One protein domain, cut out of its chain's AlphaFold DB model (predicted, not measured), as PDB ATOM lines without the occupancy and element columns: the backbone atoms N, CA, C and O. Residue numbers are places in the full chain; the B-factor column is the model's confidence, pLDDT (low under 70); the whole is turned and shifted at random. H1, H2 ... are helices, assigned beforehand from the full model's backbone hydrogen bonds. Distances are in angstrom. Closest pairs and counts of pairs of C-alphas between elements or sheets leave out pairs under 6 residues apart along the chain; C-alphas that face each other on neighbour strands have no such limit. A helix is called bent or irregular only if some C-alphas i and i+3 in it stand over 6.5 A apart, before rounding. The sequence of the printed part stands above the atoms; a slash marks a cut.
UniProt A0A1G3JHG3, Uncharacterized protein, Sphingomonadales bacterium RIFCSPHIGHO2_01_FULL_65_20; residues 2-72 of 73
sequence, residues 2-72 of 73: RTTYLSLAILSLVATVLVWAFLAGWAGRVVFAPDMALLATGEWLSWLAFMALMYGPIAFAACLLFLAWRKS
ATOM      1  N   ARG A   2       1.708 -41.498 -94.329       83.69
ATOM      2  CA  ARG A   2       2.832 -42.439 -94.103       83.69
ATOM      3  C   ARG A   2       3.730 -42.042 -92.924       83.69
ATOM      4  O   ARG A   2       4.003 -42.860 -92.056       83.69
ATOM      5  N   THR A   3       4.148 -40.778 -92.889       86.38
ATOM      6  CA  THR A   3       4.967 -40.206 -91.808       86.38
ATOM      7  C   THR A   3       4.302 -40.360 -90.444       86.38
ATOM      8  O   THR A   3       4.959 -40.757 -89.496       86.38
ATOM      9  N   THR A   4       2.986 -40.155 -90.365       88.31
ATOM     10  CA  THR A   4       2.199 -40.325 -89.139       88.31
ATOM     11  C   THR A   4       2.251 -41.762 -88.609       88.31
ATOM     12  O   THR A   4       2.472 -41.959 -87.419       88.31
ATOM     13  N   TYR A   5       2.105 -42.771 -89.477       86.75
ATOM     14  CA  TYR A   5       2.204 -44.178 -89.065       86.75
ATOM     15  C   TYR A   5       3.619 -44.562 -88.623       86.75
ATOM     16  O   TYR A   5       3.769 -45.278 -87.638       86.75
ATOM     17  N   LEU A   6       4.654 -44.047 -89.299       87.25
ATOM     18  CA  LEU A   6       6.048 -44.253 -88.889       87.25
ATOM     19  C   LEU A   6       6.331 -43.628 -87.518       87.25
ATOM     20  O   LEU A   6       6.890 -44.294 -86.652       87.25
ATOM     21  N   SER A   7       5.895 -42.386 -87.289       88.69
ATOM     22  CA  SER A   7       6.030 -41.722 -85.988       88.69
ATOM     23  C   SER A   7       5.326 -42.499 -84.876       88.69
ATOM     24  O   SER A   7       5.908 -42.691 -83.812       88.69
ATOM     25  N   LEU A   8       4.108 -42.994 -85.127       88.88
ATOM     26  CA  LEU A   8       3.366 -43.811 -84.163       88.88
ATOM     27  C   LEU A   8       4.053 -45.157 -83.889       88.88
ATOM     28  O   LEU A   8       4.094 -45.588 -82.741       88.88
ATOM     29  N   ALA A   9       4.628 -45.803 -84.909       88.12
ATOM     30  CA  ALA A   9       5.355 -47.060 -84.738       88.12
ATOM     31  C   ALA A   9       6.608 -46.865 -83.873       88.12
ATOM     32  O   ALA A   9       6.849 -47.640 -82.951       88.12
ATOM     33  N   ILE A  10       7.367 -45.794 -84.125       89.50
ATOM     34  CA  ILE A  10       8.554 -45.441 -83.335       89.50
ATOM     35  C   ILE A  10       8.160 -45.119 -81.889       89.50
ATOM     36  O   ILE A  10       8.763 -45.660 -80.968       89.50
ATOM     37  N   LEU A  11       7.125 -44.297 -81.678       90.69
ATOM     38  CA  LEU A  11       6.604 -43.986 -80.340       90.69
ATOM     39  C   LEU A  11       6.184 -45.251 -79.583       90.69
ATOM     40  O   LEU A  11       6.536 -45.403 -78.416       90.69
ATOM     41  N   SER A  12       5.488 -46.173 -80.255       87.81
ATOM     42  CA  SER A  12       5.085 -47.464 -79.684       87.81
ATOM     43  C   SER A  12       6.297 -48.286 -79.246       87.81
ATOM     44  O   SER A  12       6.344 -48.770 -78.116       87.81
ATOM     45  N   LEU A  13       7.315 -48.404 -80.104       86.94
ATOM     46  CA  LEU A  13       8.540 -49.142 -79.785       86.94
ATOM     47  C   LEU A  13       9.300 -48.510 -78.611       86.94
ATOM     48  O   LEU A  13       9.692 -49.220 -77.690       86.94
ATOM     49  N   VAL A  14       9.452 -47.182 -78.595       88.50
ATOM     50  CA  VAL A  14      10.126 -46.469 -77.495       88.50
ATOM     51  C   VAL A  14       9.380 -46.659 -76.176       88.50
ATOM     52  O   VAL A  14      10.002 -46.983 -75.166       88.50
ATOM     53  N   ALA A  15       8.052 -46.524 -76.178       84.31
ATOM     54  CA  ALA A  15       7.238 -46.763 -74.989       84.31
ATOM     55  C   ALA A  15       7.384 -48.208 -74.481       84.31
ATOM     56  O   ALA A  15       7.499 -48.427 -73.278       84.31
ATOM     57  N   THR A  16       7.460 -49.181 -75.393       83.06
ATOM     58  CA  THR A  16       7.678 -50.596 -75.052       83.06
ATOM     59  C   THR A  16       9.011 -50.791 -74.338       83.06
ATOM     60  O   THR A  16       9.055 -51.387 -73.265       83.06
ATOM     61  N   VAL A  17      10.093 -50.228 -74.887       83.06
ATOM     62  CA  VAL A  17      11.433 -50.312 -74.288       83.06
ATOM     63  C   VAL A  17      11.468 -49.654 -72.909       83.06
ATOM     64  O   VAL A  17      12.074 -50.205 -71.995       83.06
ATOM     65  N   LEU A  18      10.794 -48.514 -72.725       83.75
ATOM     66  CA  LEU A  18      10.709 -47.848 -71.420       83.75
ATOM     67  C   LEU A  18       9.979 -48.707 -70.381       83.75
ATOM     68  O   LEU A  18      10.462 -48.846 -69.259       83.75
ATOM     69  N   VAL A  19       8.850 -49.316 -70.756       78.69
ATOM     70  CA  VAL A  19       8.105 -50.228 -69.875       78.69
ATOM     71  C   VAL A  19       8.950 -51.453 -69.526       78.69
ATOM     72  O   VAL A  19       9.001 -51.851 -68.364       78.69
ATOM     73  N   TRP A  20       9.667 -52.020 -70.497       77.06
ATOM     74  CA  TRP A  20      10.567 -53.151 -70.264       77.06
ATOM     75  C   TRP A  20      11.729 -52.784 -69.347       77.06
ATOM     76  O   TRP A  20      12.043 -53.545 -68.439       77.06
ATOM     77  N   ALA A  21      12.348 -51.619 -69.546       77.38
ATOM     78  CA  ALA A  21      13.428 -51.135 -68.695       77.38
ATOM     79  C   ALA A  21      12.946 -50.894 -67.257       77.38
ATOM     80  O   ALA A  21      13.630 -51.280 -66.310       77.38
ATOM     81  N   PHE A  22      11.750 -50.320 -67.088       77.69
ATOM     82  CA  PHE A  22      11.127 -50.142 -65.778       77.69
ATOM     83  C   PHE A  22      10.855 -51.487 -65.093       77.69
ATOM     84  O   PHE A  22      11.249 -51.680 -63.945       77.69
ATOM     85  N   LEU A  23      10.250 -52.439 -65.807       71.31
ATOM     86  CA  LEU A  23       9.988 -53.786 -65.292       71.31
ATOM     87  C   LEU A  23      11.283 -54.531 -64.949       71.31
ATOM     88  O   LEU A  23      11.353 -55.175 -63.907       71.31
ATOM     89  N   ALA A  24      12.318 -54.413 -65.782       69.06
ATOM     90  CA  ALA A  24      13.615 -55.036 -65.542       69.06
ATOM     91  C   ALA A  24      14.330 -54.439 -64.319       69.06
ATOM     92  O   ALA A  24      14.918 -55.172 -63.524       69.06
ATOM     93  N   GLY A  25      14.251 -53.114 -64.148       71.88
ATOM     94  CA  GLY A  25      14.761 -52.420 -62.967       71.88
ATOM     95  C   GLY A  25      14.004 -52.799 -61.694       71.88
ATOM     96  O   GLY A  25      14.630 -53.036 -60.665       71.88
ATOM     97  N   TRP A  26      12.675 -52.925 -61.770       68.25
ATOM     98  CA  TRP A  26      11.831 -53.334 -60.644       68.25
ATOM     99  C   TRP A  26      12.050 -54.798 -60.240       68.25
ATOM    100  O   TRP A  26      12.163 -55.103 -59.057       68.25
ATOM    101  N   ALA A  27      12.176 -55.702 -61.214       63.75
ATOM    102  CA  ALA A  27      12.434 -57.121 -60.971       63.75
ATOM    103  C   ALA A  27      13.905 -57.426 -60.609       63.75
ATOM    104  O   ALA A  27      14.238 -58.568 -60.289       63.75
ATOM    105  N   GLY A  28      14.809 -56.441 -60.706       63.34
ATOM    106  CA  GLY A  28      16.254 -56.622 -60.518       63.34
ATOM    107  C   GLY A  28      16.914 -57.546 -61.552       63.34
ATOM    108  O   GLY A  28      18.058 -57.965 -61.364       63.34
ATOM    109  N   ARG A  29      16.198 -57.908 -62.626       60.97
ATOM    110  CA  ARG A  29      16.623 -58.817 -63.699       60.97
ATOM    111  C   ARG A  29      15.926 -58.440 -64.998       60.97
ATOM    112  O   ARG A  29      14.756 -58.073 -64.997       60.97
ATOM    113  N   VAL A  30      16.619 -58.601 -66.123       56.88
ATOM    114  CA  VAL A  30      15.995 -58.436 -67.439       56.88
ATOM    115  C   VAL A  30      15.192 -59.695 -67.767       56.88
ATOM    116  O   VAL A  30      15.760 -60.756 -68.022       56.88
ATOM    117  N   VAL A  31      13.863 -59.590 -67.715       58.50
ATOM    118  CA  VAL A  31      12.944 -60.699 -68.001       58.50
ATOM    119  C   VAL A  31      12.612 -60.679 -69.494       58.50
ATOM    120  O   VAL A  31      11.723 -59.960 -69.935       58.50
ATOM    121  N   PHE A  32      13.375 -61.438 -70.284       56.94
ATOM    122  CA  PHE A  32      13.213 -61.537 -71.746       56.94
ATOM    123  C   PHE A  32      12.186 -62.584 -72.199       56.94
ATOM    124  O   PHE A  32      11.862 -62.665 -73.383       56.94
ATOM    125  N   ALA A  33      11.697 -63.407 -71.279       59.31
ATOM    126  CA  ALA A  33      10.770 -64.489 -71.560       59.31
ATOM    127  C   ALA A  33       9.648 -64.469 -70.521       59.31
ATOM    128  O   ALA A  33       9.903 -64.046 -69.392       59.31
ATOM    129  N   PRO A  34       8.429 -64.930 -70.863       59.97
ATOM    130  CA  PRO A  34       7.421 -65.202 -69.849       59.97
ATOM    131  C   PRO A  34       8.048 -66.013 -68.738       59.97
ATOM    132  O   PRO A  34       8.642 -67.061 -69.000       59.97
ATOM    133  N   ASP A  35       7.909 -65.523 -67.515       67.94
ATOM    134  CA  ASP A  35       8.342 -66.288 -66.370       67.94
ATOM    135  C   ASP A  35       7.516 -67.582 -66.351       67.94
ATOM    136  O   ASP A  35       6.305 -67.570 -66.119       67.94
ATOM    137  N   MET A  36       8.154 -68.706 -66.698       64.44
ATOM    138  CA  MET A  36       7.493 -70.013 -66.699       64.44
ATOM    139  C   MET A  36       7.029 -70.385 -65.288       64.44
ATOM    140  O   MET A  36       6.104 -71.182 -65.152       64.44
ATOM    141  N   ALA A  37       7.593 -69.751 -64.252       65.81
ATOM    142  CA  ALA A  37       7.066 -69.841 -62.901       65.81
ATOM    143  C   ALA A  37       5.654 -69.241 -62.800       65.81
ATOM    144  O   ALA A  37       4.794 -69.858 -62.186       65.81
ATOM    145  N   LEU A  38       5.372 -68.114 -63.467       65.62
ATOM    146  CA  LEU A  38       4.036 -67.498 -63.503       65.62
ATOM    147  C   LEU A  38       3.005 -68.361 -64.245       65.62
ATOM    148  O   LEU A  38       1.820 -68.347 -63.925       65.62
ATOM    149  N   LEU A  39       3.456 -69.123 -65.247       65.94
ATOM    150  CA  LEU A  39       2.611 -70.111 -65.921       65.94
ATOM    151  C   LEU A  39       2.314 -71.302 -64.988       65.94
ATOM    152  O   LEU A  39       1.199 -71.819 -64.967       65.94
ATOM    153  N   ALA A  40       3.308 -71.719 -64.198       67.00
ATOM    154  CA  ALA A  40       3.208 -72.842 -63.269       67.00
ATOM    155  C   ALA A  40       2.390 -72.531 -62.004       67.00
ATOM    156  O   ALA A  40       1.812 -73.447 -61.424       67.00
ATOM    157  N   THR A  41       2.292 -71.263 -61.584       73.00
ATOM    158  CA  THR A  41       1.443 -70.849 -60.449       73.00
ATOM    159  C   THR A  41      -0.052 -70.886 -60.765       73.00
ATOM    160  O   THR A  41      -0.868 -70.752 -59.856       73.00
ATOM    161  N   GLY A  42      -0.437 -71.078 -62.033       67.62
ATOM    162  CA  GLY A  42      -1.836 -71.062 -62.465       67.62
ATOM    163  C   GLY A  42      -2.436 -69.656 -62.581       67.62
ATOM    164  O   GLY A  42      -3.629 -69.524 -62.856       67.62
ATOM    165  N   GLU A  43      -1.626 -68.601 -62.434       77.38
ATOM    166  CA  GLU A  43      -2.047 -67.204 -62.594       77.38
ATOM    167  C   GLU A  43      -2.109 -66.780 -64.070       77.38
ATOM    168  O   GLU A  43      -1.400 -65.888 -64.549       77.38
ATOM    169  N   TRP A  44      -3.005 -67.421 -64.817       75.69
ATOM    170  CA  TRP A  44      -3.171 -67.213 -66.256       75.69
ATOM    171  C   TRP A  44      -3.470 -65.767 -66.647       75.69
ATOM    172  O   TRP A  44      -3.008 -65.309 -67.692       75.69
ATOM    173  N   LEU A  45      -4.226 -65.034 -65.824       77.19
ATOM    174  CA  LEU A  45      -4.574 -63.643 -66.110       77.19
ATOM    175  C   LEU A  45      -3.337 -62.737 -66.046       77.19
ATOM    176  O   LEU A  45      -3.118 -61.929 -66.947       77.19
ATOM    177  N   SER A  46      -2.502 -62.923 -65.024       75.25
ATOM    178  CA  SER A  46      -1.235 -62.213 -64.835       75.25
ATOM    179  C   SER A  46      -0.260 -62.529 -65.978       75.25
ATOM    180  O   SER A  46       0.377 -61.630 -66.526       75.25
ATOM    181  N   TRP A  47      -0.211 -63.793 -66.412       77.31
ATOM    182  CA  TRP A  47       0.606 -64.220 -67.549       77.31
ATOM    183  C   TRP A  47       0.126 -63.631 -68.885       77.31
ATOM    184  O   TRP A  47       0.932 -63.120 -69.663       77.31
ATOM    185  N   LEU A  48      -1.186 -63.639 -69.146       79.62
ATOM    186  CA  LEU A  48      -1.776 -63.019 -70.337       79.62
ATOM    187  C   LEU A  48      -1.555 -61.504 -70.355       79.62
ATOM    188  O   LEU A  48      -1.230 -60.949 -71.403       79.62
ATOM    189  N   ALA A  49      -1.686 -60.835 -69.206       78.25
ATOM    190  CA  ALA A  49      -1.391 -59.413 -69.077       78.25
ATOM    191  C   ALA A  49       0.090 -59.121 -69.361       78.25
ATOM    192  O   ALA A  49       0.397 -58.193 -70.107       78.25
ATOM    193  N   PHE A  50       1.001 -59.950 -68.840       76.19
ATOM    194  CA  PHE A  50       2.431 -59.851 -69.125       76.19
ATOM    195  C   PHE A  50       2.723 -60.030 -70.620       76.19
ATOM    196  O   PHE A  50       3.406 -59.204 -71.220       76.19
ATOM    197  N   MET A  51       2.142 -61.054 -71.249       77.12
ATOM    198  CA  MET A  51       2.235 -61.296 -72.691       77.12
ATOM    199  C   MET A  51       1.720 -60.118 -73.517       77.12
ATOM    200  O   MET A  51       2.385 -59.670 -74.450       77.12
ATOM    201  N   ALA A  52       0.545 -59.596 -73.172       78.06
ATOM    202  CA  ALA A  52      -0.057 -58.473 -73.873       78.06
ATOM    203  C   ALA A  52       0.791 -57.201 -73.738       78.06
ATOM    204  O   ALA A  52       0.992 -56.502 -74.729       78.06
ATOM    205  N   LEU A  53       1.336 -56.926 -72.549       75.69
ATOM    206  CA  LEU A  53       2.226 -55.788 -72.303       75.69
ATOM    207  C   LEU A  53       3.582 -55.936 -73.002       75.69
ATOM    208  O   LEU A  53       4.129 -54.949 -73.489       75.69
ATOM    209  N   MET A  54       4.118 -57.155 -73.073       75.44
ATOM    210  CA  MET A  54       5.405 -57.429 -73.710       75.44
ATOM    211  C   MET A  54       5.306 -57.399 -75.237       75.44
ATOM    212  O   MET A  54       6.077 -56.704 -75.894       75.44
ATOM    213  N   TYR A  55       4.349 -58.123 -75.815       79.81
ATOM    214  CA  TYR A  55       4.311 -58.385 -77.258       79.81
ATOM    215  C   TYR A  55       3.229 -57.600 -78.006       79.81
ATOM    216  O   TYR A  55       3.363 -57.374 -79.211       79.81
ATOM    217  N   GLY A  56       2.178 -57.136 -77.325       81.88
ATOM    218  CA  GLY A  56       1.102 -56.350 -77.938       81.88
ATOM    219  C   GLY A  56       1.599 -55.068 -78.620       81.88
ATOM    220  O   GLY A  56       1.303 -54.864 -79.800       81.88
ATOM    221  N   PRO A  57       2.419 -54.234 -77.954       83.75
ATOM    222  CA  PRO A  57       2.998 -53.037 -78.562       83.75
ATOM    223  C   PRO A  57       3.900 -53.316 -79.776       83.75
ATOM    224  O   PRO A  57       3.948 -52.509 -80.708       83.75
ATOM    225  N   ILE A  58       4.584 -54.467 -79.796       82.88
ATOM    226  CA  ILE A  58       5.420 -54.905 -80.924       82.88
ATOM    227  C   ILE A  58       4.530 -55.261 -82.119       82.88
ATOM    228  O   ILE A  58       4.775 -54.792 -83.232       82.88
ATOM    229  N   ALA A  59       3.464 -56.034 -81.893       85.50
ATOM    230  CA  ALA A  59       2.488 -56.363 -82.931       85.50
ATOM    231  C   ALA A  59       1.797 -55.102 -83.481       85.50
ATOM    232  O   ALA A  59       1.620 -54.956 -84.692       85.50
ATOM    233  N   PHE A  60       1.468 -54.148 -82.606       87.38
ATOM    234  CA  PHE A  60       0.906 -52.860 -83.001       87.38
ATOM    235  C   PHE A  60       1.879 -52.043 -83.864       87.38
ATOM    236  O   PHE A  60       1.494 -51.547 -84.926       87.38
ATOM    237  N   ALA A  61       3.155 -51.961 -83.470       88.62
ATOM    238  CA  ALA A  61       4.189 -51.307 -84.267       88.62
ATOM    239  C   ALA A  61       4.355 -51.973 -85.645       88.62
ATOM    240  O   ALA A  61       4.420 -51.272 -86.655       88.62
ATOM    241  N   ALA A  62       4.342 -53.309 -85.715       88.31
ATOM    242  CA  ALA A  62       4.404 -54.047 -86.977       88.31
ATOM    243  C   ALA A  62       3.213 -53.724 -87.902       88.31
ATOM    244  O   ALA A  62       3.406 -53.462 -89.091       88.31
ATOM    245  N   CYS A  63       1.993 -53.652 -87.360       90.94
ATOM    246  CA  CYS A  63       0.804 -53.226 -88.108       90.94
ATOM    247  C   CYS A  63       0.929 -51.795 -88.649       90.94
ATOM    248  O   CYS A  63       0.579 -51.531 -89.803       90.94
ATOM    249  N   LEU A  64       1.447 -50.861 -87.849       90.00
ATOM    250  CA  LEU A  64       1.666 -49.478 -88.283       90.00
ATOM    251  C   LEU A  64       2.725 -49.380 -89.387       90.00
ATOM    252  O   LEU A  64       2.533 -48.637 -90.350       90.00
ATOM    253  N   LEU A  65       3.805 -50.159 -89.289       90.25
ATOM    254  CA  LEU A  65       4.824 -50.256 -90.335       90.25
ATOM    255  C   LEU A  65       4.242 -50.831 -91.631       90.25
ATOM    256  O   LEU A  65       4.493 -50.290 -92.707       90.25
ATOM    257  N   PHE A  66       3.400 -51.863 -91.538       90.81
ATOM    258  CA  PHE A  66       2.706 -52.426 -92.695       90.81
ATOM    259  C   PHE A  66       1.769 -51.406 -93.363       90.81
ATOM    260  O   PHE A  66       1.778 -51.252 -94.586       90.81
ATOM    261  N   LEU A  67       0.997 -50.647 -92.577       90.12
ATOM    262  CA  LEU A  67       0.147 -49.566 -93.093       90.12
ATOM    263  C   LEU A  67       0.964 -48.439 -93.737       90.12
ATOM    264  O   LEU A  67       0.560 -47.893 -94.768       90.12
ATOM    265  N   ALA A  68       2.113 -48.093 -93.151       89.62
ATOM    266  CA  ALA A  68       3.036 -47.121 -93.719       89.62
ATOM    267  C   ALA A  68       3.588 -47.597 -95.072       89.62
ATOM    268  O   ALA A  68       3.630 -46.810 -96.019       89.62
ATOM    269  N   TRP A  69       3.955 -48.878 -95.170       90.75
ATOM    270  CA  TRP A  69       4.432 -49.498 -96.404       90.75
ATOM    271  C   TRP A  69       3.353 -49.519 -97.488       90.75
ATOM    272  O   TRP A  69       3.600 -49.046 -98.595       90.75
ATOM    273  N   ARG A  70       2.123 -49.944 -97.160       90.38
ATOM    274  CA  ARG A  70       1.014 -49.992 -98.131       90.38
ATOM    275  C   ARG A  70       0.668 -48.613 -98.708       90.38
ATOM    276  O   ARG A  70       0.231 -48.532 -99.843       90.38
ATOM    277  N   LYS A  71       0.854 -47.528 -97.948       80.06
ATOM    278  CA  LYS A  71       0.654 -46.148 -98.441       80.06
ATOM    279  C   LYS A  71       1.860 -45.561 -99.181       80.06
ATOM    280  O   LYS A  71       1.825 -44.388 -99.545       80.06
ATOM    281  N   SER A  72       2.947 -46.317 -99.306       70.62
ATOM    282  CA  SER A  72       4.124 -45.924-100.078       70.62
ATOM    283  C   SER A  72       4.106 -46.459-101.513       70.62
ATOM    284  O   SER A  72       4.930 -45.999-102.301       70.62
TER     285      SER A  72
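This is residues 2 to 72 of the 73 residues of an uncharacterized protein of Sphingomonadales bacterium RIFCSPHIGHO2_01_FULL_65_20 (UniProt A0A1G3JHG3). A long bent helix, H3, and a nearly straight long helix, H1, make a narrow fork: H1 and the arm H3b run side by side in opposite ways, while beyond the bend the arm H3a slants away from the last part of H1. The link of residues 27 to 35 crosses between the spread ends of the fork to the short helix H2, which sits at the corner before H3a, and residues 40 to 45 stick out there. The printed part has 71 residues with three named helices, in the order H1, H2, H3, and no named strand; the class is all helix. The whole is loose, with a radius of gyration of the C-alphas of 14.8 A, and spans 46 by 23 by 14 A.

The longest helix by residues is H3, residues 44 to 70. By its hydrogen bonds it was assigned as one helix, but it is bent: C-alphas 54 and 57 are 7.0 A apart. Its arm H3a, residues 44 to 54, is 15.0 A long from first to last C-alpha and begins with C-alpha 44 at (-3.171, -67.213, -66.256). Its arm H3b, residues 57 to 70, is 19.9 A long and ends with C-alpha 70 at (1.014, -49.992, -98.131). H1, residues 2 to 26, is 36.3 A long and begins with C-alpha 2 at (2.832, -42.439, -94.103). H2, residues 36 to 40, is 6.2 A long.

The arms H3a and H3b stand at a steep tilt of 43 degrees. H3b and H1 touch, with 28 pairs of C-alphas within 8 A. Their closest C-alphas are those of Ala 61 and Ala 9, 4.4 A apart. The two run opposite ways at a shallow tilt of 14 degrees. H3a and H1 are close but not clearly touching; their closest C-alphas, of Met 54 and Thr 16, are 7.3 A apart. They run opposite ways at a steep tilt of 53 degrees. H2 and H3a touch only at the corner by their link, and their closest C-alphas, of Leu 38 and Trp 47, are 6.2 A apart. H2 is apart from H3b and from H1. In H1, H2, H3a and H3b every O i to N i+4 pair is within hydrogen-bond range.

The outline is only just a rod. The two C-alphas farthest apart are those of Thr 41 and Ser 72, at 46.9 A, while the first and last printed C-alphas, of Arg 2 and Ser 72, are 7.0 A apart. The printed part has no cut. The link from H1 to H2 is short, with 9 residues, and that from H2 to H3 is tight, with 3. The mean pLDDT of the printed part is 78.3; residue 24, residues 26 to 40 and residue 42 are under 70.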